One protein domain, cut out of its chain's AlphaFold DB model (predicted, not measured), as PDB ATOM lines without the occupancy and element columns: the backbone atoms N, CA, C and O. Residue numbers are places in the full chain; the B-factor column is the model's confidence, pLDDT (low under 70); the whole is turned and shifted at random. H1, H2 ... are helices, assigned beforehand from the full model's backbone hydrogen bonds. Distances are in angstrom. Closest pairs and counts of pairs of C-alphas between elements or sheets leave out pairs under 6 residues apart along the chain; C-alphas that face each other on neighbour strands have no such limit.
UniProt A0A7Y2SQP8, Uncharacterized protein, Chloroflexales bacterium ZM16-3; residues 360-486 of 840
ATOM      1  N   SER A 360     -37.688 -39.119  36.421       96.62
ATOM      2  CA  SER A 360     -38.152 -38.073  35.500       96.62
ATOM      3  C   SER A 360     -37.283 -37.969  34.241       96.62
ATOM      4  O   SER A 360     -37.801 -37.826  33.132       96.62
ATOM      5  N   ALA A 361     -35.962 -38.096  34.383       96.31
ATOM      6  CA  ALA A 361     -35.032 -38.110  33.261       96.31
ATOM      7  C   ALA A 361     -35.167 -39.397  32.438       96.31
ATOM      8  O   ALA A 361     -35.151 -39.338  31.208       96.31
ATOM      9  N   GLN A 362     -35.358 -40.548  33.092       96.88
ATOM     10  CA  GLN A 362     -35.638 -41.813  32.405       96.88
ATOM     11  C   GLN A 362     -36.926 -41.726  31.573       96.88
ATOM     12  O   GLN A 362     -36.912 -42.085  30.396       96.88
ATOM     13  N   GLN A 363     -38.008 -41.180  32.136       97.44
ATOM     14  CA  GLN A 363     -39.269 -40.999  31.416       97.44
ATOM     15  C   GLN A 363     -39.106 -40.059  30.218       97.44
ATOM     16  O   GLN A 363     -39.472 -40.414  29.100       97.44
ATOM     17  N   ARG A 364     -38.441 -38.914  30.406       97.19
ATOM     18  CA  ARG A 364     -38.139 -37.991  29.305       97.19
ATOM     19  C   ARG A 364     -37.310 -38.655  28.202       97.19
ATOM     20  O   ARG A 364     -37.560 -38.424  27.022       97.19
ATOM     21  N   ALA A 365     -36.330 -39.489  28.557       97.06
ATOM     22  CA  ALA A 365     -35.566 -40.255  27.575       97.06
ATOM     23  C   ALA A 365     -36.467 -41.216  26.787       97.06
ATOM     24  O   ALA A 365     -36.335 -41.284  25.565       97.06
ATOM     25  N   ILE A 366     -37.385 -41.922  27.457       96.94
ATOM     26  CA  ILE A 366     -38.379 -42.788  26.806       96.94
ATOM     27  C   ILE A 366     -39.195 -41.977  25.799       96.94
ATOM     28  O   ILE A 366     -39.224 -42.350  24.627       96.94
ATOM     29  N   ASP A 367     -39.769 -40.847  26.210       97.12
ATOM     30  CA  ASP A 367     -40.624 -40.018  25.352       97.12
ATOM     31  C   ASP A 367     -39.874 -39.550  24.092       97.12
ATOM     32  O   ASP A 367     -40.338 -39.746  22.965       97.12
ATOM     33  N   ILE A 368     -38.646 -39.039  24.254       97.25
ATOM     34  CA  ILE A 368     -37.787 -38.629  23.131       97.25
ATOM     35  C   ILE A 368     -37.510 -39.806  22.183       97.25
ATOM     36  O   ILE A 368     -37.553 -39.652  20.959       97.25
ATOM     37  N   LEU A 369     -37.219 -40.993  22.720       96.94
ATOM     38  CA  LEU A 369     -36.919 -42.182  21.919       96.94
ATOM     39  C   LEU A 369     -38.147 -42.701  21.169       96.94
ATOM     40  O   LEU A 369     -38.006 -43.170  20.037       96.94
ATOM     41  N   LEU A 370     -39.338 -42.592  21.759       95.88
ATOM     42  CA  LEU A 370     -40.598 -42.918  21.096       95.88
ATOM     43  C   LEU A 370     -40.887 -41.944  19.950       95.88
ATOM     44  O   LEU A 370     -41.162 -42.387  18.836       95.88
ATOM     45  N   HIS A 371     -40.695 -40.639  20.157       97.00
ATOM     46  CA  HIS A 371     -40.805 -39.656  19.078       97.00
ATOM     47  C   HIS A 371     -39.790 -39.899  17.952       97.00
ATOM     48  O   HIS A 371     -40.132 -39.786  16.772       97.00
ATOM     49  N   LEU A 372     -38.552 -40.277  18.290       96.06
ATOM     50  CA  LEU A 372     -37.525 -40.609  17.301       96.06
ATOM     51  C   LEU A 372     -37.875 -41.880  16.519       96.06
ATOM     52  O   LEU A 372     -37.651 -41.940  15.308       96.06
ATOM     53  N   ARG A 373     -38.436 -42.892  17.188       93.19
ATOM     54  CA  ARG A 373     -38.944 -44.111  16.546       93.19
ATOM     55  C   ARG A 373     -40.052 -43.775  15.554       93.19
ATOM     56  O   ARG A 373     -39.997 -44.239  14.418       93.19
ATOM     57  N   ASP A 374     -41.031 -42.981  15.964       92.25
ATOM     58  CA  ASP A 374     -42.168 -42.636  15.114       92.25
ATOM     59  C   ASP A 374     -41.725 -41.816  13.897       92.25
ATOM     60  O   ASP A 374     -42.170 -42.084  12.782       92.25
ATOM     61  N   ALA A 375     -40.768 -40.899  14.072       93.75
ATOM     62  CA  ALA A 375     -40.136 -40.178  12.967       93.75
ATOM     63  C   ALA A 375     -39.373 -41.115  12.007       93.75
ATOM     64  O   ALA A 375     -39.450 -40.961  10.790       93.75
ATOM     65  N   CYS A 376     -38.672 -42.124  12.538       89.19
ATOM     66  CA  CYS A 376     -38.014 -43.158  11.735       89.19
ATOM     67  C   CYS A 376     -39.019 -43.958  10.890       89.19
ATOM     68  O   CYS A 376     -38.778 -44.187   9.704       89.19
ATOM     69  N   LEU A 377     -40.149 -44.361  11.483       85.06
ATOM     70  CA  LEU A 377     -41.211 -45.094  10.788       85.06
ATOM     71  C   LEU A 377     -41.868 -44.255   9.689       85.06
ATOM     72  O   LEU A 377     -42.121 -44.780   8.607       85.06
ATOM     73  N   GLU A 378     -42.098 -42.971   9.963       88.44
ATOM     74  CA  GLU A 378     -42.693 -42.017   9.026       88.44
ATOM     75  C   GLU A 378     -41.827 -41.807   7.777       88.44
ATOM     76  O   GLU A 378     -42.331 -41.815   6.660       88.44
ATOM     77  N   VAL A 379     -40.512 -41.675   7.958       86.75
ATOM     78  CA  VAL A 379     -39.559 -41.425   6.860       86.75
ATOM     79  C   VAL A 379     -39.085 -42.729   6.195       86.75
ATOM     80  O   VAL A 379     -38.371 -42.709   5.193       86.75
ATOM     81  N   GLY A 380     -39.444 -43.893   6.746       78.75
ATOM     82  CA  GLY A 380     -38.930 -45.189   6.293       78.75
ATOM     83  C   GLY A 380     -37.430 -45.375   6.572       78.75
ATOM     84  O   GLY A 380     -36.756 -46.148   5.886       78.75
ATOM     85  N   PHE A 381     -36.892 -44.669   7.573       81.31
ATOM     86  CA  PHE A 381     -35.492 -44.734   7.982       81.31
ATOM     87  C   PHE A 381     -35.312 -45.711   9.151       81.31
ATOM     88  O   PHE A 381     -35.947 -45.574  10.189       81.31
ATOM     89  N   LEU A 382     -34.409 -46.687   9.031       77.31
ATOM     90  CA  LEU A 382     -34.141 -47.629  10.122       77.31
ATOM     91  C   LEU A 382     -33.021 -47.112  11.032       77.31
ATOM     92  O   LEU A 382     -31.836 -47.228  10.701       77.31
ATOM     93  N   LEU A 383     -33.394 -46.626  12.217       84.31
ATOM     94  CA  LEU A 383     -32.457 -46.388  13.311       84.31
ATOM     95  C   LEU A 383     -32.624 -47.485  14.383       84.31
ATOM     96  O   LEU A 383     -33.714 -47.643  14.929       84.31
ATOM     97  N   PRO A 384     -31.571 -48.247  14.723       84.25
ATOM     98  CA  PRO A 384     -31.653 -49.343  15.688       84.25
ATOM     99  C   PRO A 384     -31.613 -48.793  17.122       84.25
ATOM    100  O   PRO A 384     -30.608 -48.910  17.821       84.25
ATOM    101  N   ILE A 385     -32.700 -48.137  17.541       91.00
ATOM    102  CA  ILE A 385     -32.794 -47.359  18.786       91.00
ATOM    103  C   ILE A 385     -32.372 -48.185  20.007       91.00
ATOM    104  O   ILE A 385     -31.445 -47.792  20.711       91.00
ATOM    105  N   VAL A 386     -32.966 -49.364  20.207       87.38
ATOM    106  CA  VAL A 386     -32.640 -50.256  21.336       87.38
ATOM    107  C   VAL A 386     -31.155 -50.621  21.329       87.38
ATOM    108  O   VAL A 386     -30.477 -50.489  22.339       87.38
ATOM    109  N   THR A 387     -30.599 -50.978  20.169       82.38
ATOM    110  CA  THR A 387     -29.170 -51.286  20.033       82.38
ATOM    111  C   THR A 387     -28.278 -50.090  20.380       82.38
ATOM    112  O   THR A 387     -27.232 -50.266  20.995       82.38
ATOM    113  N   LEU A 388     -28.667 -48.868  20.003       88.88
ATOM    114  CA  LEU A 388     -27.919 -47.648  20.329       88.88
ATOM    115  C   LEU A 388     -27.971 -47.312  21.828       88.88
ATOM    116  O   LEU A 388     -26.985 -46.790  22.359       88.88
ATOM    117  N   ILE A 389     -29.074 -47.652  22.504       90.94
ATOM    118  CA  ILE A 389     -29.209 -47.559  23.965       90.94
ATOM    119  C   ILE A 389     -28.392 -48.654  24.651       90.94
ATOM    120  O   ILE A 389     -27.715 -48.376  25.622       90.94
ATOM    121  N   SER A 390     -28.382 -49.890  24.166       84.06
ATOM    122  CA  SER A 390     -27.701 -50.980  24.879       84.06
ATOM    123  C   SER A 390     -26.195 -51.059  24.604       84.06
ATOM    124  O   SER A 390     -25.448 -51.621  25.398       84.06
ATOM    125  N   GLN A 391     -25.706 -50.525  23.479       81.81
ATOM    126  CA  GLN A 391     -24.293 -50.653  23.107       81.81
ATOM    127  C   GLN A 391     -23.413 -49.509  23.620       81.81
ATOM    128  O   GLN A 391     -23.774 -48.330  23.560       81.81
ATOM    129  N   HIS A 392     -22.171 -49.842  23.989       81.88
ATOM    130  CA  HIS A 392     -21.159 -48.860  24.389       81.88
ATOM    131  C   HIS A 392     -20.923 -47.774  23.326       81.88
ATOM    132  O   HIS A 392     -20.772 -48.114  22.153       81.88
ATOM    133  N   PRO A 393     -20.755 -46.496  23.717       82.06
ATOM    134  CA  PRO A 393     -20.410 -45.379  22.827       82.06
ATOM    135  C   PRO A 393     -19.250 -45.648  21.855       82.06
ATOM    136  O   PRO A 393     -19.280 -45.235  20.699       82.06
ATOM    137  N   SER A 394     -18.228 -46.396  22.289       76.94
ATOM    138  CA  SER A 394     -17.072 -46.758  21.455       76.94
ATOM    139  C   SER A 394     -17.281 -47.994  20.567       76.94
ATOM    140  O   SER A 394     -16.333 -48.454  19.929       76.94
ATOM    141  N   ASN A 395     -18.491 -48.556  20.509       79.62
ATOM    142  CA  ASN A 395     -18.787 -49.720  19.680       79.62
ATOM    143  C   ASN A 395     -18.590 -49.386  18.184       79.62
ATOM    144  O   ASN A 395     -19.058 -48.367  17.666       79.62
ATOM    145  N   ARG A 396     -17.895 -50.275  17.458       74.81
ATOM    146  CA  ARG A 396     -17.619 -50.128  16.018       74.81
ATOM    147  C   ARG A 396     -18.892 -49.996  15.181       74.81
ATOM    148  O   ARG A 396     -18.854 -49.334  14.142       74.81
ATOM    149  N   TYR A 397     -19.986 -50.623  15.609       74.56
ATOM    150  CA  TYR A 397     -21.308 -50.513  15.003       74.56
ATOM    151  C   TYR A 397     -21.830 -49.078  15.079       74.56
ATOM    152  O   TYR A 397     -22.124 -48.492  14.039       74.56
ATOM    153  N   ARG A 398     -21.803 -48.454  16.262       80.81
ATOM    154  CA  ARG A 398     -22.187 -47.045  16.454       80.81
ATOM    155  C   ARG A 398     -21.321 -46.104  15.630       80.81
ATOM    156  O   ARG A 398     -21.839 -45.282  14.884       80.81
ATOM    157  N   ALA A 399     -20.002 -46.304  15.643       77.31
ATOM    158  CA  ALA A 399     -19.085 -45.539  14.797       77.31
ATOM    159  C   ALA A 399     -19.344 -45.749  13.291       77.31
ATOM    160  O   ALA A 399     -19.027 -44.890  12.468       77.31
ATOM    161  N   ARG A 400     -19.880 -46.903  12.880       75.50
ATOM    162  CA  ARG A 400     -20.295 -47.168  11.494       75.50
ATOM    163  C   ARG A 400     -21.620 -46.477  11.177       75.50
ATOM    164  O   ARG A 400     -21.701 -45.885  10.107       75.50
ATOM    165  N   ILE A 401     -22.599 -46.517  12.080       75.12
ATOM    166  CA  ILE A 401     -23.875 -45.801  11.945       75.12
ATOM    167  C   ILE A 401     -23.624 -44.304  11.880       75.12
ATOM    168  O   ILE A 401     -23.968 -43.699  10.877       75.12
ATOM    169  N   GLY A 402     -22.922 -43.725  12.854       76.50
ATOM    170  CA  GLY A 402     -22.568 -42.306  12.834       76.50
ATOM    171  C   GLY A 402     -21.813 -41.918  11.559       76.50
ATOM    172  O   GLY A 402     -22.043 -40.853  11.002       76.50
ATOM    173  N   ARG A 403     -20.978 -42.813  11.010       71.62
ATOM    174  CA  ARG A 403     -20.350 -42.569   9.704       71.62
ATOM    175  C   ARG A 403     -21.311 -42.623   8.514       71.62
ATOM    176  O   ARG A 403     -21.070 -41.924   7.538       71.62
ATOM    177  N   ARG A 404     -22.337 -43.474   8.559       65.62
ATOM    178  CA  ARG A 404     -23.321 -43.662   7.480       65.62
ATOM    179  C   ARG A 404     -24.401 -42.588   7.472       65.62
ATOM    180  O   ARG A 404     -24.755 -42.157   6.383       65.62
ATOM    181  N   VAL A 405     -24.875 -42.196   8.654       63.00
ATOM    182  CA  VAL A 405     -25.858 -41.126   8.851       63.00
ATOM    183  C   VAL A 405     -25.215 -39.805   8.431       63.00
ATOM    184  O   VAL A 405     -25.517 -39.302   7.363       63.00
ATOM    185  N   TRP A 406     -24.177 -39.356   9.142       57.06
ATOM    186  CA  TRP A 406     -23.714 -37.963   9.051       57.06
ATOM    187  C   TRP A 406     -22.761 -37.637   7.906       57.06
ATOM    188  O   TRP A 406     -22.724 -36.516   7.417       57.06
ATOM    189  N   PHE A 407     -21.925 -38.584   7.477       46.75
ATOM    190  CA  PHE A 407     -21.056 -38.324   6.322       46.75
ATOM    191  C   PHE A 407     -21.733 -38.688   5.003       46.75
ATOM    192  O   PHE A 407     -21.113 -38.589   3.939       46.75
ATOM    193  N   GLY A 408     -22.980 -39.145   5.075       45.28
ATOM    194  CA  GLY A 408     -23.732 -39.652   3.960       45.28
ATOM    195  C   GLY A 408     -23.078 -40.847   3.268       45.28
ATOM    196  O   GLY A 408     -21.866 -41.122   3.241       45.28
ATOM    197  N   VAL A 409     -23.934 -41.497   2.508       43.69
ATOM    198  CA  VAL A 409     -23.560 -42.137   1.256       43.69
ATOM    199  C   VAL A 409     -22.596 -41.228   0.452       43.69
ATOM    200  O   VAL A 409     -21.650 -41.747  -0.122       43.69
ATOM    201  N   GLY A 410     -22.672 -39.891   0.556       41.66
ATOM    202  CA  GLY A 410     -21.763 -38.898  -0.043       41.66
ATOM    203  C   GLY A 410     -20.258 -39.006   0.272       41.66
ATOM    204  O   GLY A 410     -19.458 -38.967  -0.662       41.66
ATOM    205  N   ALA A 411     -19.804 -39.183   1.520       46.28
ATOM    206  CA  ALA A 411     -18.368 -39.332   1.825       46.28
ATOM    207  C   ALA A 411     -17.859 -40.759   1.582       46.28
ATOM    208  O   ALA A 411     -16.694 -40.967   1.232       46.28
ATOM    209  N   SER A 412     -18.738 -41.750   1.740       42.72
ATOM    210  CA  SER A 412     -18.479 -43.151   1.379       42.72
ATOM    211  C   SER A 412     -18.323 -43.296  -0.138       42.72
ATOM    212  O   SER A 412     -17.374 -43.925  -0.617       42.72
ATOM    213  N   ILE A 413     -19.190 -42.612  -0.889       46.62
ATOM    214  CA  ILE A 413     -19.060 -42.354  -2.315       46.62
ATOM    215  C   ILE A 413     -17.809 -41.513  -2.553       46.62
ATOM    216  O   ILE A 413     -17.051 -41.911  -3.407       46.62
ATOM    217  N   SER A 414     -17.471 -40.464  -1.794       45.19
ATOM    218  CA  SER A 414     -16.246 -39.659  -2.004       45.19
ATOM    219  C   SER A 414     -14.945 -40.450  -1.805       45.19
ATOM    220  O   SER A 414     -13.952 -40.235  -2.502       45.19
ATOM    221  N   ARG A 415     -14.925 -41.427  -0.888       51.41
ATOM    222  CA  ARG A 415     -13.806 -42.370  -0.710       51.41
ATOM    223  C   ARG A 415     -13.764 -43.410  -1.826       51.41
ATOM    224  O   ARG A 415     -12.677 -43.690  -2.332       51.41
ATOM    225  N   ARG A 416     -14.919 -43.933  -2.267       49.50
ATOM    226  CA  ARG A 416     -15.013 -44.738  -3.501       49.50
ATOM    227  C   ARG A 416     -14.584 -43.915  -4.723       49.50
ATOM    228  O   ARG A 416     -13.776 -44.403  -5.491       49.50
ATOM    229  N   GLN A 417     -14.984 -42.653  -4.835       43.16
ATOM    230  CA  GLN A 417     -14.634 -41.675  -5.866       43.16
ATOM    231  C   GLN A 417     -13.142 -41.374  -5.850       43.16
ATOM    232  O   GLN A 417     -12.556 -41.284  -6.912       43.16
ATOM    233  N   ARG A 418     -12.478 -41.258  -4.691       53.94
ATOM    234  CA  ARG A 418     -11.005 -41.151  -4.626       53.94
ATOM    235  C   ARG A 418     -10.323 -42.440  -5.091       53.94
ATOM    236  O   ARG A 418      -9.304 -42.372  -5.774       53.94
ATOM    237  N   LYS A 419     -10.900 -43.603  -4.772       51.94
ATOM    238  CA  LYS A 419     -10.414 -44.921  -5.216       51.94
ATOM    239  C   LYS A 419     -10.643 -45.157  -6.722       51.94
ATOM    240  O   LYS A 419      -9.788 -45.759  -7.361       51.94
ATOM    241  N   TYR A 420     -11.728 -44.625  -7.293       46.81
ATOM    242  CA  TYR A 420     -12.086 -44.682  -8.719       46.81
ATOM    243  C   TYR A 420     -11.458 -43.551  -9.555       46.81
ATOM    244  O   TYR A 420     -11.091 -43.783 -10.701       46.81
ATOM    245  N   ARG A 421     -11.187 -42.369  -8.979       49.97
ATOM    246  CA  ARG A 421     -10.386 -41.283  -9.590       49.97
ATOM    247  C   ARG A 421      -8.965 -41.731  -9.931       49.97
ATOM    248  O   ARG A 421      -8.353 -41.139 -10.811       49.97
ATOM    249  N   ARG A 422      -8.454 -42.765  -9.252       57.66
ATOM    250  CA  ARG A 422      -7.186 -43.431  -9.585       57.66
ATOM    251  C   ARG A 422      -7.304 -44.426 -10.754       57.66
ATOM    252  O   ARG A 422      -6.275 -44.913 -11.196       57.66
ATOM    253  N   LYS A 423      -8.514 -44.741 -11.239       52.16
ATOM    254  CA  LYS A 423      -8.771 -45.771 -12.264       52.16
ATOM    255  C   LYS A 423      -9.474 -45.297 -13.552       52.16
ATOM    256  O   LYS A 423      -9.587 -46.097 -14.466       52.16
ATOM    257  N   GLY A 424      -9.898 -44.039 -13.683       58.03
ATOM    258  CA  GLY A 424     -10.422 -43.523 -14.961       58.03
ATOM    259  C   GLY A 424     -11.101 -42.165 -14.803       58.03
ATOM    260  O   GLY A 424     -12.074 -42.044 -14.064       58.03
ATOM    261  N   LYS A 425     -10.549 -41.110 -15.418       53.06
ATOM    262  CA  LYS A 425     -10.753 -39.720 -14.959       53.06
ATOM    263  C   LYS A 425     -11.764 -38.876 -15.757       53.06
ATOM    264  O   LYS A 425     -12.072 -37.787 -15.284       53.06
ATOM    265  N   GLN A 426     -12.308 -39.340 -16.888       54.28
ATOM    266  CA  GLN A 426     -13.154 -38.496 -17.758       54.28
ATOM    267  C   GLN A 426     -14.623 -38.933 -17.871       54.28
ATOM    268  O   GLN A 426     -15.488 -38.134 -17.530       54.28
ATOM    269  N   ARG A 427     -14.927 -40.191 -18.217       54.22
ATOM    270  CA  ARG A 427     -16.317 -40.637 -18.478       54.22
ATOM    271  C   ARG A 427     -17.265 -40.496 -17.272       54.22
ATOM    272  O   ARG A 427     -18.379 -40.009 -17.391       54.22
ATOM    273  N   TRP A 428     -16.762 -40.788 -16.073       52.44
ATOM    274  CA  TRP A 428     -17.549 -40.772 -14.831       52.44
ATOM    275  C   TRP A 428     -17.928 -39.357 -14.343       52.44
ATOM    276  O   TRP A 428     -18.879 -39.188 -13.583       52.44
ATOM    277  N   ARG A 429     -17.185 -38.310 -14.748       54.28
ATOM    278  CA  ARG A 429     -17.488 -36.922 -14.344       54.28
ATOM    279  C   ARG A 429     -18.726 -36.362 -15.049       54.28
ATOM    280  O   ARG A 429     -19.327 -35.434 -14.511       54.28
ATOM    281  N   GLN A 430     -19.070 -36.905 -16.214       55.50
ATOM    282  CA  GLN A 430     -20.197 -36.458 -17.029       55.50
ATOM    283  C   GLN A 430     -21.494 -37.138 -16.557       55.50
ATOM    284  O   GLN A 430     -22.413 -36.436 -16.149       55.50
ATOM    285  N   GLU A 431     -21.487 -38.467 -16.388       53.75
ATOM    286  CA  GLU A 431     -22.643 -39.243 -15.881       53.75
ATOM    287  C   GLU A 431     -23.111 -38.822 -14.468       53.75
ATOM    288  O   GLU A 431     -24.297 -38.863 -14.154       53.75
ATOM    289  N   HIS A 432     -22.209 -38.360 -13.591       52.47
ATOM    290  CA  HIS A 432     -22.582 -37.948 -12.226       52.47
ATOM    291  C   HIS A 432     -22.809 -36.449 -12.021       52.47
ATOM    292  O   HIS A 432     -23.264 -36.050 -10.945       52.47
ATOM    293  N   ARG A 433     -22.506 -35.603 -13.013       52.78
ATOM    294  CA  ARG A 433     -23.048 -34.236 -13.023       52.78
ATOM    295  C   ARG A 433     -24.549 -34.265 -13.311       52.78
ATOM    296  O   ARG A 433     -25.271 -33.458 -12.739       52.78
ATOM    297  N   GLU A 434     -25.009 -35.242 -14.088       52.25
ATOM    298  CA  GLU A 434     -26.430 -35.451 -14.378       52.25
ATOM    299  C   GLU A 434     -27.162 -36.138 -13.216       52.25
ATOM    300  O   GLU A 434     -28.237 -35.694 -12.824       52.25
ATOM    301  N   SER A 435     -26.542 -37.112 -12.536       50.84
ATOM    302  CA  SER A 435     -27.164 -37.769 -11.370       50.84
ATOM    303  C   SER A 435     -27.236 -36.906 -10.094       50.84
ATOM    304  O   SER A 435     -27.731 -37.375  -9.070       50.84
ATOM    305  N   ARG A 436     -26.640 -35.704 -10.086       47.72
ATOM    306  CA  ARG A 436     -26.675 -34.772  -8.944       47.72
ATOM    307  C   ARG A 436     -27.916 -33.873  -8.932       47.72
ATOM    308  O   ARG A 436     -28.077 -33.148  -7.964       47.72
ATOM    309  N   LYS A 437     -28.790 -33.971  -9.942       48.31
ATOM    310  CA  LYS A 437     -30.105 -33.307 -10.009       48.31
ATOM    311  C   LYS A 437     -31.243 -34.131  -9.375       48.31
ATOM    312  O   LYS A 437     -32.365 -34.128  -9.862       48.31
ATOM    313  N   LEU A 438     -30.959 -34.894  -8.321       52.91
ATOM    314  CA  LEU A 438     -32.011 -35.409  -7.439       52.91
ATOM    315  C   LEU A 438     -32.149 -34.391  -6.301       52.91
ATOM    316  O   LEU A 438     -31.575 -34.591  -5.235       52.91
ATOM    317  N   ASP A 439     -32.851 -33.285  -6.567       58.94
ATOM    318  CA  ASP A 439     -33.082 -32.135  -5.666       58.94
ATOM    319  C   ASP A 439     -34.029 -32.458  -4.485       58.94
ATOM    320  O   ASP A 439     -34.788 -31.615  -4.012       58.94
ATOM    321  N   GLY A 440     -34.016 -33.698  -3.996       71.75
ATOM    322  CA  GLY A 440     -34.793 -34.099  -2.828       71.75
ATOM    323  C   GLY A 440     -34.046 -33.812  -1.518       71.75
ATOM    324  O   GLY A 440     -32.820 -33.976  -1.477       71.75
ATOM    325  N   PRO A 441     -34.753 -33.450  -0.429       78.00
ATOM    326  CA  PRO A 441     -34.164 -33.417   0.908       78.00
ATOM    327  C   PRO A 441     -33.541 -34.778   1.234       78.00
ATOM    328  O   PRO A 441     -34.062 -35.836   0.857       78.00
ATOM    329  N   SER A 442     -32.394 -34.776   1.913       81.81
ATOM    330  CA  SER A 442     -31.761 -36.036   2.289       81.81
ATOM    331  C   SER A 442     -32.651 -36.796   3.284       81.81
ATOM    332  O   SER A 442     -33.449 -36.202   4.004       81.81
ATOM    333  N   HIS A 443     -32.508 -38.124   3.377       79.12
ATOM    334  CA  HIS A 443     -33.247 -38.906   4.387       79.12
ATOM    335  C   HIS A 443     -32.929 -38.444   5.821       79.12
ATOM    336  O   HIS A 443     -33.729 -38.652   6.727       79.12
ATOM    337  N   GLU A 444     -31.759 -37.834   6.029       83.12
ATOM    338  CA  GLU A 444     -31.375 -37.218   7.296       83.12
ATOM    339  C   GLU A 444     -32.183 -35.947   7.566       83.12
ATOM    340  O   GLU A 444     -32.673 -35.779   8.680       83.12
ATOM    341  N   ASP A 445     -32.362 -35.094   6.553       87.81
ATOM    342  CA  ASP A 445     -33.185 -33.886   6.660       87.81
ATOM    343  C   ASP A 445     -34.634 -34.266   6.945       87.81
ATOM    344  O   ASP A 445     -35.195 -33.805   7.931       87.81
ATOM    345  N   LEU A 446     -35.192 -35.210   6.179       90.69
ATOM    346  CA  LEU A 446     -36.543 -35.726   6.403       90.69
ATOM    347  C   LEU A 446     -36.714 -36.296   7.819       90.69
ATOM    348  O   LEU A 446     -37.701 -35.992   8.487       90.69
ATOM    349  N   LEU A 447     -35.749 -37.091   8.300       92.00
ATOM    350  CA  LEU A 447     -35.778 -37.635   9.659       92.00
ATOM    351  C   LEU A 447     -35.707 -36.528  10.714       92.00
ATOM    352  O   LEU A 447     -36.449 -36.582  11.691       92.00
ATOM    353  N   ALA A 448     -34.826 -35.542  10.537       93.44
ATOM    354  CA  ALA A 448     -34.689 -34.428  11.466       93.44
ATOM    355  C   ALA A 448     -35.971 -33.589  11.517       93.44
ATOM    356  O   ALA A 448     -36.464 -33.326  12.609       93.44
ATOM    357  N   THR A 449     -36.551 -33.236  10.367       95.19
ATOM    358  CA  THR A 449     -37.813 -32.487  10.284       95.19
ATOM    359  C   THR A 449     -38.960 -33.261  10.946       95.19
ATOM    360  O   THR A 449     -39.676 -32.707  11.784       95.19
ATOM    361  N   ALA A 450     -39.110 -34.559  10.646       95.88
ATOM    362  CA  ALA A 450     -40.132 -35.404  11.268       95.88
ATOM    363  C   ALA A 450     -39.931 -35.520  12.788       95.88
ATOM    364  O   ALA A 450     -40.891 -35.402  13.552       95.88
ATOM    365  N   PHE A 451     -38.688 -35.699  13.241       96.81
ATOM    366  CA  PHE A 451     -38.357 -35.805  14.660       96.81
ATOM    367  C   PHE A 451     -38.619 -34.502  15.417       96.81
ATOM    368  O   PHE A 451     -39.232 -34.543  16.479       96.81
ATOM    369  N   VAL A 452     -38.239 -33.351  14.856       97.12
ATOM    370  CA  VAL A 452     -38.515 -32.029  15.441       97.12
ATOM    371  C   VAL A 452     -40.003 -31.809  15.635       97.12
ATOM    372  O   VAL A 452     -40.416 -31.415  16.723       97.12
ATOM    373  N   ARG A 453     -40.811 -32.116  14.616       97.38
ATOM    374  CA  ARG A 453     -42.266 -31.973  14.700       97.38
ATOM    375  C   ARG A 453     -42.866 -32.895  15.765       97.38
ATOM    376  O   ARG A 453     -43.735 -32.465  16.512       97.38
ATOM    377  N   ARG A 454     -42.418 -34.155  15.842       96.81
ATOM    378  CA  ARG A 454     -42.931 -35.154  16.801       96.81
ATOM    379  C   ARG A 454     -42.543 -34.840  18.244       96.81
ATOM    380  O   ARG A 454     -43.382 -34.964  19.122       96.81
ATOM    381  N   ALA A 455     -41.291 -34.452  18.468       96.00
ATOM    382  CA  ALA A 455     -40.746 -34.160  19.792       96.00
ATOM    383  C   ALA A 455     -40.922 -32.688  20.213       96.00
ATOM    384  O   ALA A 455     -40.388 -32.292  21.244       96.00
ATOM    385  N   ASN A 456     -41.637 -31.883  19.415       96.50
ATOM    386  CA  ASN A 456     -41.860 -30.452  19.638       96.50
ATOM    387  C   ASN A 456     -40.558 -29.675  19.941       96.50
ATOM    388  O   ASN A 456     -40.481 -28.887  20.885       96.50
ATOM    389  N   LEU A 457     -39.502 -29.947  19.167       95.44
ATOM    390  CA  LEU A 457     -38.200 -29.290  19.327       95.44
ATOM    391  C   LEU A 457     -38.212 -27.903  18.676       95.44
ATOM    392  O   LEU A 457     -38.949 -27.658  17.722       95.44
ATOM    393  N   LYS A 458     -37.348 -26.993  19.138       95.81
ATOM    394  CA  LYS A 458     -37.366 -25.591  18.685       95.81
ATOM    395  C   LYS A 458     -36.849 -25.419  17.260       95.81
ATOM    396  O   LYS A 458     -37.169 -24.434  16.602       95.81
ATOM    397  N   SER A 459     -35.985 -26.322  16.794       95.56
ATOM    398  CA  SER A 459     -35.353 -26.215  15.474       95.56
ATOM    399  C   SER A 459     -34.843 -27.552  14.936       95.56
ATOM    400  O   SER A 459     -34.502 -28.461  15.694       95.56
ATOM    401  N   GLU A 460     -34.671 -27.640  13.614       92.31
ATOM    402  CA  GLU A 460     -33.971 -28.761  12.963       92.31
ATOM    403  C   GLU A 460     -32.548 -28.968  13.471       92.31
ATOM    404  O   GLU A 460     -32.089 -30.104  13.585       92.31
ATOM    405  N   THR A 461     -31.840 -27.889  13.803       91.88
ATOM    406  CA  THR A 461     -30.483 -27.967  14.353       91.88
ATOM    407  C   THR A 461     -30.473 -28.693  15.696       91.88
ATOM    408  O   THR A 461     -29.602 -29.530  15.935       91.88
ATOM    409  N   GLU A 462     -31.459 -28.426  16.554       92.75
ATOM    410  CA  GLU A 462     -31.637 -29.124  17.830       92.75
ATOM    411  C   GLU A 462     -31.944 -30.612  17.616       92.75
ATOM    412  O   GLU A 462     -31.257 -31.463  18.183       92.75
ATOM    413  N   GLY A 463     -32.882 -30.936  16.718       93.75
ATOM    414  CA  GLY A 463     -33.196 -32.320  16.349       93.75
ATOM    415  C   GLY A 463     -31.982 -33.085  15.813       93.75
ATOM    416  O   GLY A 463     -31.668 -34.173  16.300       93.75
ATOM    417  N   ARG A 464     -31.227 -32.493  14.874       93.25
ATOM    418  CA  ARG A 464     -29.980 -33.080  14.345       93.25
ATOM    419  C   ARG A 464     -28.950 -33.297  15.459       93.25
ATOM    420  O   ARG A 464     -28.333 -34.362  15.529       93.25
ATOM    421  N   ASN A 465     -28.779 -32.324  16.354       91.12
ATOM    422  CA  ASN A 465     -27.837 -32.420  17.469       91.12
ATOM    423  C   ASN A 465     -28.217 -33.518  18.471       91.12
ATOM    424  O   ASN A 465     -27.323 -34.241  18.922       91.12
ATOM    425  N   LEU A 466     -29.505 -33.690  18.778       93.50
ATOM    426  CA  LEU A 466     -29.996 -34.763  19.647       93.50
ATOM    427  C   LEU A 466     -29.803 -36.139  19.009       93.50
ATOM    428  O   LEU A 466     -29.200 -37.011  19.631       93.50
ATOM    429  N   ILE A 467     -30.191 -36.334  17.741       94.06
ATOM    430  CA  ILE A 467     -29.960 -37.609  17.034       94.06
ATOM    431  C   ILE A 467     -28.458 -37.929  17.005       94.06
ATOM    432  O   ILE A 467     -28.040 -39.065  17.251       94.06
ATOM    433  N   ARG A 468     -27.607 -36.926  16.750       91.00
ATOM    434  CA  ARG A 468     -26.147 -37.095  16.723       91.00
ATOM    435  C   ARG A 468     -25.595 -37.483  18.085       91.00
ATOM    436  O   ARG A 468     -24.755 -38.387  18.173       91.00
ATOM    437  N   SER A 469     -26.048 -36.803  19.126       91.88
ATOM    438  CA  SER A 469     -25.619 -37.047  20.498       91.88
ATOM    439  C   SER A 469     -26.083 -38.424  20.956       91.88
ATOM    440  O   SER A 469     -25.263 -39.187  21.463       91.88
ATOM    441  N   PHE A 470     -27.314 -38.823  20.639       94.56
ATOM    442  CA  PHE A 470     -27.831 -40.169  20.872       94.56
ATOM    443  C   PHE A 470     -27.008 -41.247  20.153       94.56
ATOM    444  O   PHE A 470     -26.546 -42.196  20.783       94.56
ATOM    445  N   ILE A 471     -26.705 -41.089  18.860       91.06
ATOM    446  CA  ILE A 471     -25.865 -42.052  18.121       91.06
ATOM    447  C   ILE A 471     -24.457 -42.153  18.725       91.06
ATOM    448  O   ILE A 471     -23.890 -43.250  18.764       91.06
ATOM    449  N   THR A 472     -23.907 -41.048  19.237       89.00
ATOM    450  CA  THR A 472     -22.536 -40.975  19.774       89.00
ATOM    451  C   THR A 472     -22.427 -41.484  21.213       89.00
ATOM    452  O   THR A 472     -21.539 -42.279  21.508       89.00
ATOM    453  N   TYR A 473     -23.325 -41.049  22.094       91.69
ATOM    454  CA  TYR A 473     -23.252 -41.232  23.549       91.69
ATOM    455  C   TYR A 473     -24.327 -42.168  24.104       91.69
ATOM    456  O   TYR A 473     -24.113 -42.814  25.119       91.69
ATOM    457  N   GLY A 474     -25.434 -42.354  23.389       93.38
ATOM    458  CA  GLY A 474     -26.468 -43.338  23.710       93.38
ATOM    459  C   GLY A 474     -27.566 -42.655  24.486       93.38
ATOM    460  O   GLY A 474     -27.836 -41.493  24.201       93.38
ATOM    461  N   GLY A 475     -28.140 -43.327  25.478       94.00
ATOM    462  CA  GLY A 475     -29.154 -42.712  26.335       94.00
ATOM    463  C   GLY A 475     -28.730 -41.359  26.937       94.00
ATOM    464  O   GLY A 475     -29.483 -40.402  26.790       94.00
ATOM    465  N   PRO A 476     -27.494 -41.185  27.459       94.62
ATOM    466  CA  PRO A 476     -27.014 -39.874  27.925       94.62
ATOM    467  C   PRO A 476     -27.006 -38.779  26.848       94.62
ATOM    468  O   PRO A 476     -27.095 -37.594  27.144       94.62
ATOM    469  N   GLY A 477     -26.899 -39.167  25.575       94.94
ATOM    470  CA  GLY A 477     -26.928 -38.249  24.440       94.94
ATOM    471  C   GLY A 477     -28.308 -37.671  24.118       94.94
ATOM    472  O   GLY A 477     -28.405 -36.910  23.161       94.94
ATOM    473  N   LEU A 478     -29.350 -38.042  24.866       95.62
ATOM    474  CA  LEU A 478     -30.705 -37.492  24.746       95.62
ATOM    475  C   LEU A 478     -30.903 -36.206  25.561       95.62
ATOM    476  O   LEU A 478     -31.929 -35.551  25.415       95.62
ATOM    477  N   PHE A 479     -29.927 -35.847  26.394       95.38
ATOM    478  CA  PHE A 479     -29.969 -34.672  27.260       95.38
ATOM    479  C   PHE A 479     -28.969 -33.616  26.794       95.38
ATOM    480  O   PHE A 479     -27.908 -33.933  26.236       95.38
ATOM    481  N   LEU A 480     -29.294 -32.350  27.042       90.69
ATOM    482  CA  LEU A 480     -28.409 -31.228  26.767       90.69
ATOM    483  C   LEU A 480     -27.200 -31.276  27.695       90.69
ATOM    484  O   LEU A 480     -27.270 -31.717  28.837       90.69
ATOM    485  N   ARG A 481     -26.068 -30.755  27.220       84.12
ATOM    486  CA  ARG A 481     -24.821 -30.755  27.998       84.12
ATOM    487  C   ARG A 481     -24.963 -30.021  29.334       84.12
ATOM    488  O   ARG A 481     -24.339 -30.432  30.302       84.12
ATOM    489  N   SER A 482     -25.730 -28.936  29.356       87.56
ATOM    490  CA  SER A 482     -25.984 -28.148  30.563       87.56
ATOM    491  C   SER A 482     -26.713 -28.952  31.637       87.56
ATOM    492  O   SER A 482     -26.470 -28.720  32.807       87.56
ATOM    493  N   GLU A 483     -27.530 -29.931  31.244       92.38
ATOM    494  CA  GLU A 483     -28.317 -30.761  32.164       92.38
ATOM    495  C   GLU A 483     -27.475 -31.885  32.792       92.38
ATOM    496  O   GLU A 483     -27.890 -32.508  33.757       92.38
ATOM    497  N   TRP A 484     -26.282 -32.188  32.264       89.50
ATOM    498  CA  TRP A 484     -25.496 -33.334  32.740       89.50
ATOM    499  C   TRP A 484     -25.003 -33.171  34.180       89.50
ATOM    500  O   TRP A 484     -24.834 -34.178  34.858       89.50
ATOM    501  N   ALA A 485     -24.770 -31.939  34.637       86.38
ATOM    502  CA  ALA A 485     -24.375 -31.682  36.021       86.38
ATOM    503  C   ALA A 485     -25.501 -32.022  37.014       86.38
ATOM    504  O   ALA A 485     -25.214 -32.488  38.108       86.38
ATOM    505  N   ASP A 486     -26.760 -31.860  36.596       89.56
ATOM    506  CA  ASP A 486     -27.937 -32.176  37.414       89.56
ATOM    507  C   ASP A 486     -28.330 -33.659  37.310       89.56
ATOM    508  O   ASP A 486     -28.983 -34.212  38.191       89.56
TER     509      ASP A 486
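AT A GLANCE: This is residues 360 to 486 of the 840 residues of an uncharacterized protein of Chloroflexales bacterium ZM16-3 (UniProt A0A7Y2SQP8). A cluster of helices, in which H6 packs on both H1 and H7 while H3 and H8 pack on H7, sends out one wide, open arm. The arm holds H4 and H5, leaves the cluster after H3 and folds back to it at H6; residues 422 to 427 and 430 to 441 stick out free. The printed part has 127 residues with nine named helices, H1 to H9 in chain order, and no named strand; its class is all helix. It is loose, with a radius of gyration of the C-alphas of 17.5 A, and spans 59 by 30 by 25 A.

HOW THE PARTS SIT: Start at the longest helix, H1, residues 360 to 379. Its residues 371 to 379 touch H6, residues 443 to 454, at a steep tilt of 49 degrees, opposite ways; the closest C-alphas, of Ala 375 and Phe 451, are 5.0 A apart. Look next at the hub, H7, residues 460 to 473: it touches H6 about perpendicular, at 76 degrees, with the C-alphas of Val 452 and Gly 463 closest at 5.4 A. H7 also touches H3, residues 396 to 406, at a shallow tilt of 14 degrees, opposite ways, with Gly 402 and Ile 471 closest, their C-alphas 6.2 A apart. H8, residues 475 to 478, touches H7 too, where the C-alphas of Phe 470 and Gly 477, the closest, are 4.2 A apart. H2, residues 385 to 390, is close to H8 but not clearly touching, the closest C-alphas, of Ile 389 and Gly 475, being 5.4 A apart. H4, residues 408 to 421, and H5, residues 427 to 434, are apart from each other and from H7; H9, residues 481 to 486, is apart from H7. Every O i to N i+4 pair is within hydrogen-bond range in H1, H2, H3, H6 and H7; H4 has 9 of 10, H5 1 of 4 with 2 of 5 O i to N i+3 pairs, H9 0 of 2 with 2 of 3, and H8 is too short for an i+4 pair.

IN THESE COORDINATES: Find C-alpha 360 at (-38.152, -38.073, 35.500); from there H1 runs 28.9 A to C-alpha 379. H7 is 19.6 A long, H4 19.1 A, H6 16.2 A, H3 15.3 A and H5 12.1 A. H2, H8 and H9 are shorter, and H9 ends at C-alpha 486, (-27.937, -32.176, 37.414).

THE WHOLE: The C-alphas farthest apart, of Ser 360 and Gln 426, are 58.8 A apart. The printed part has no cut, and no link is long. Mean pLDDT of the printed part is 78.5; look for values under 70 at residues 404 to 439.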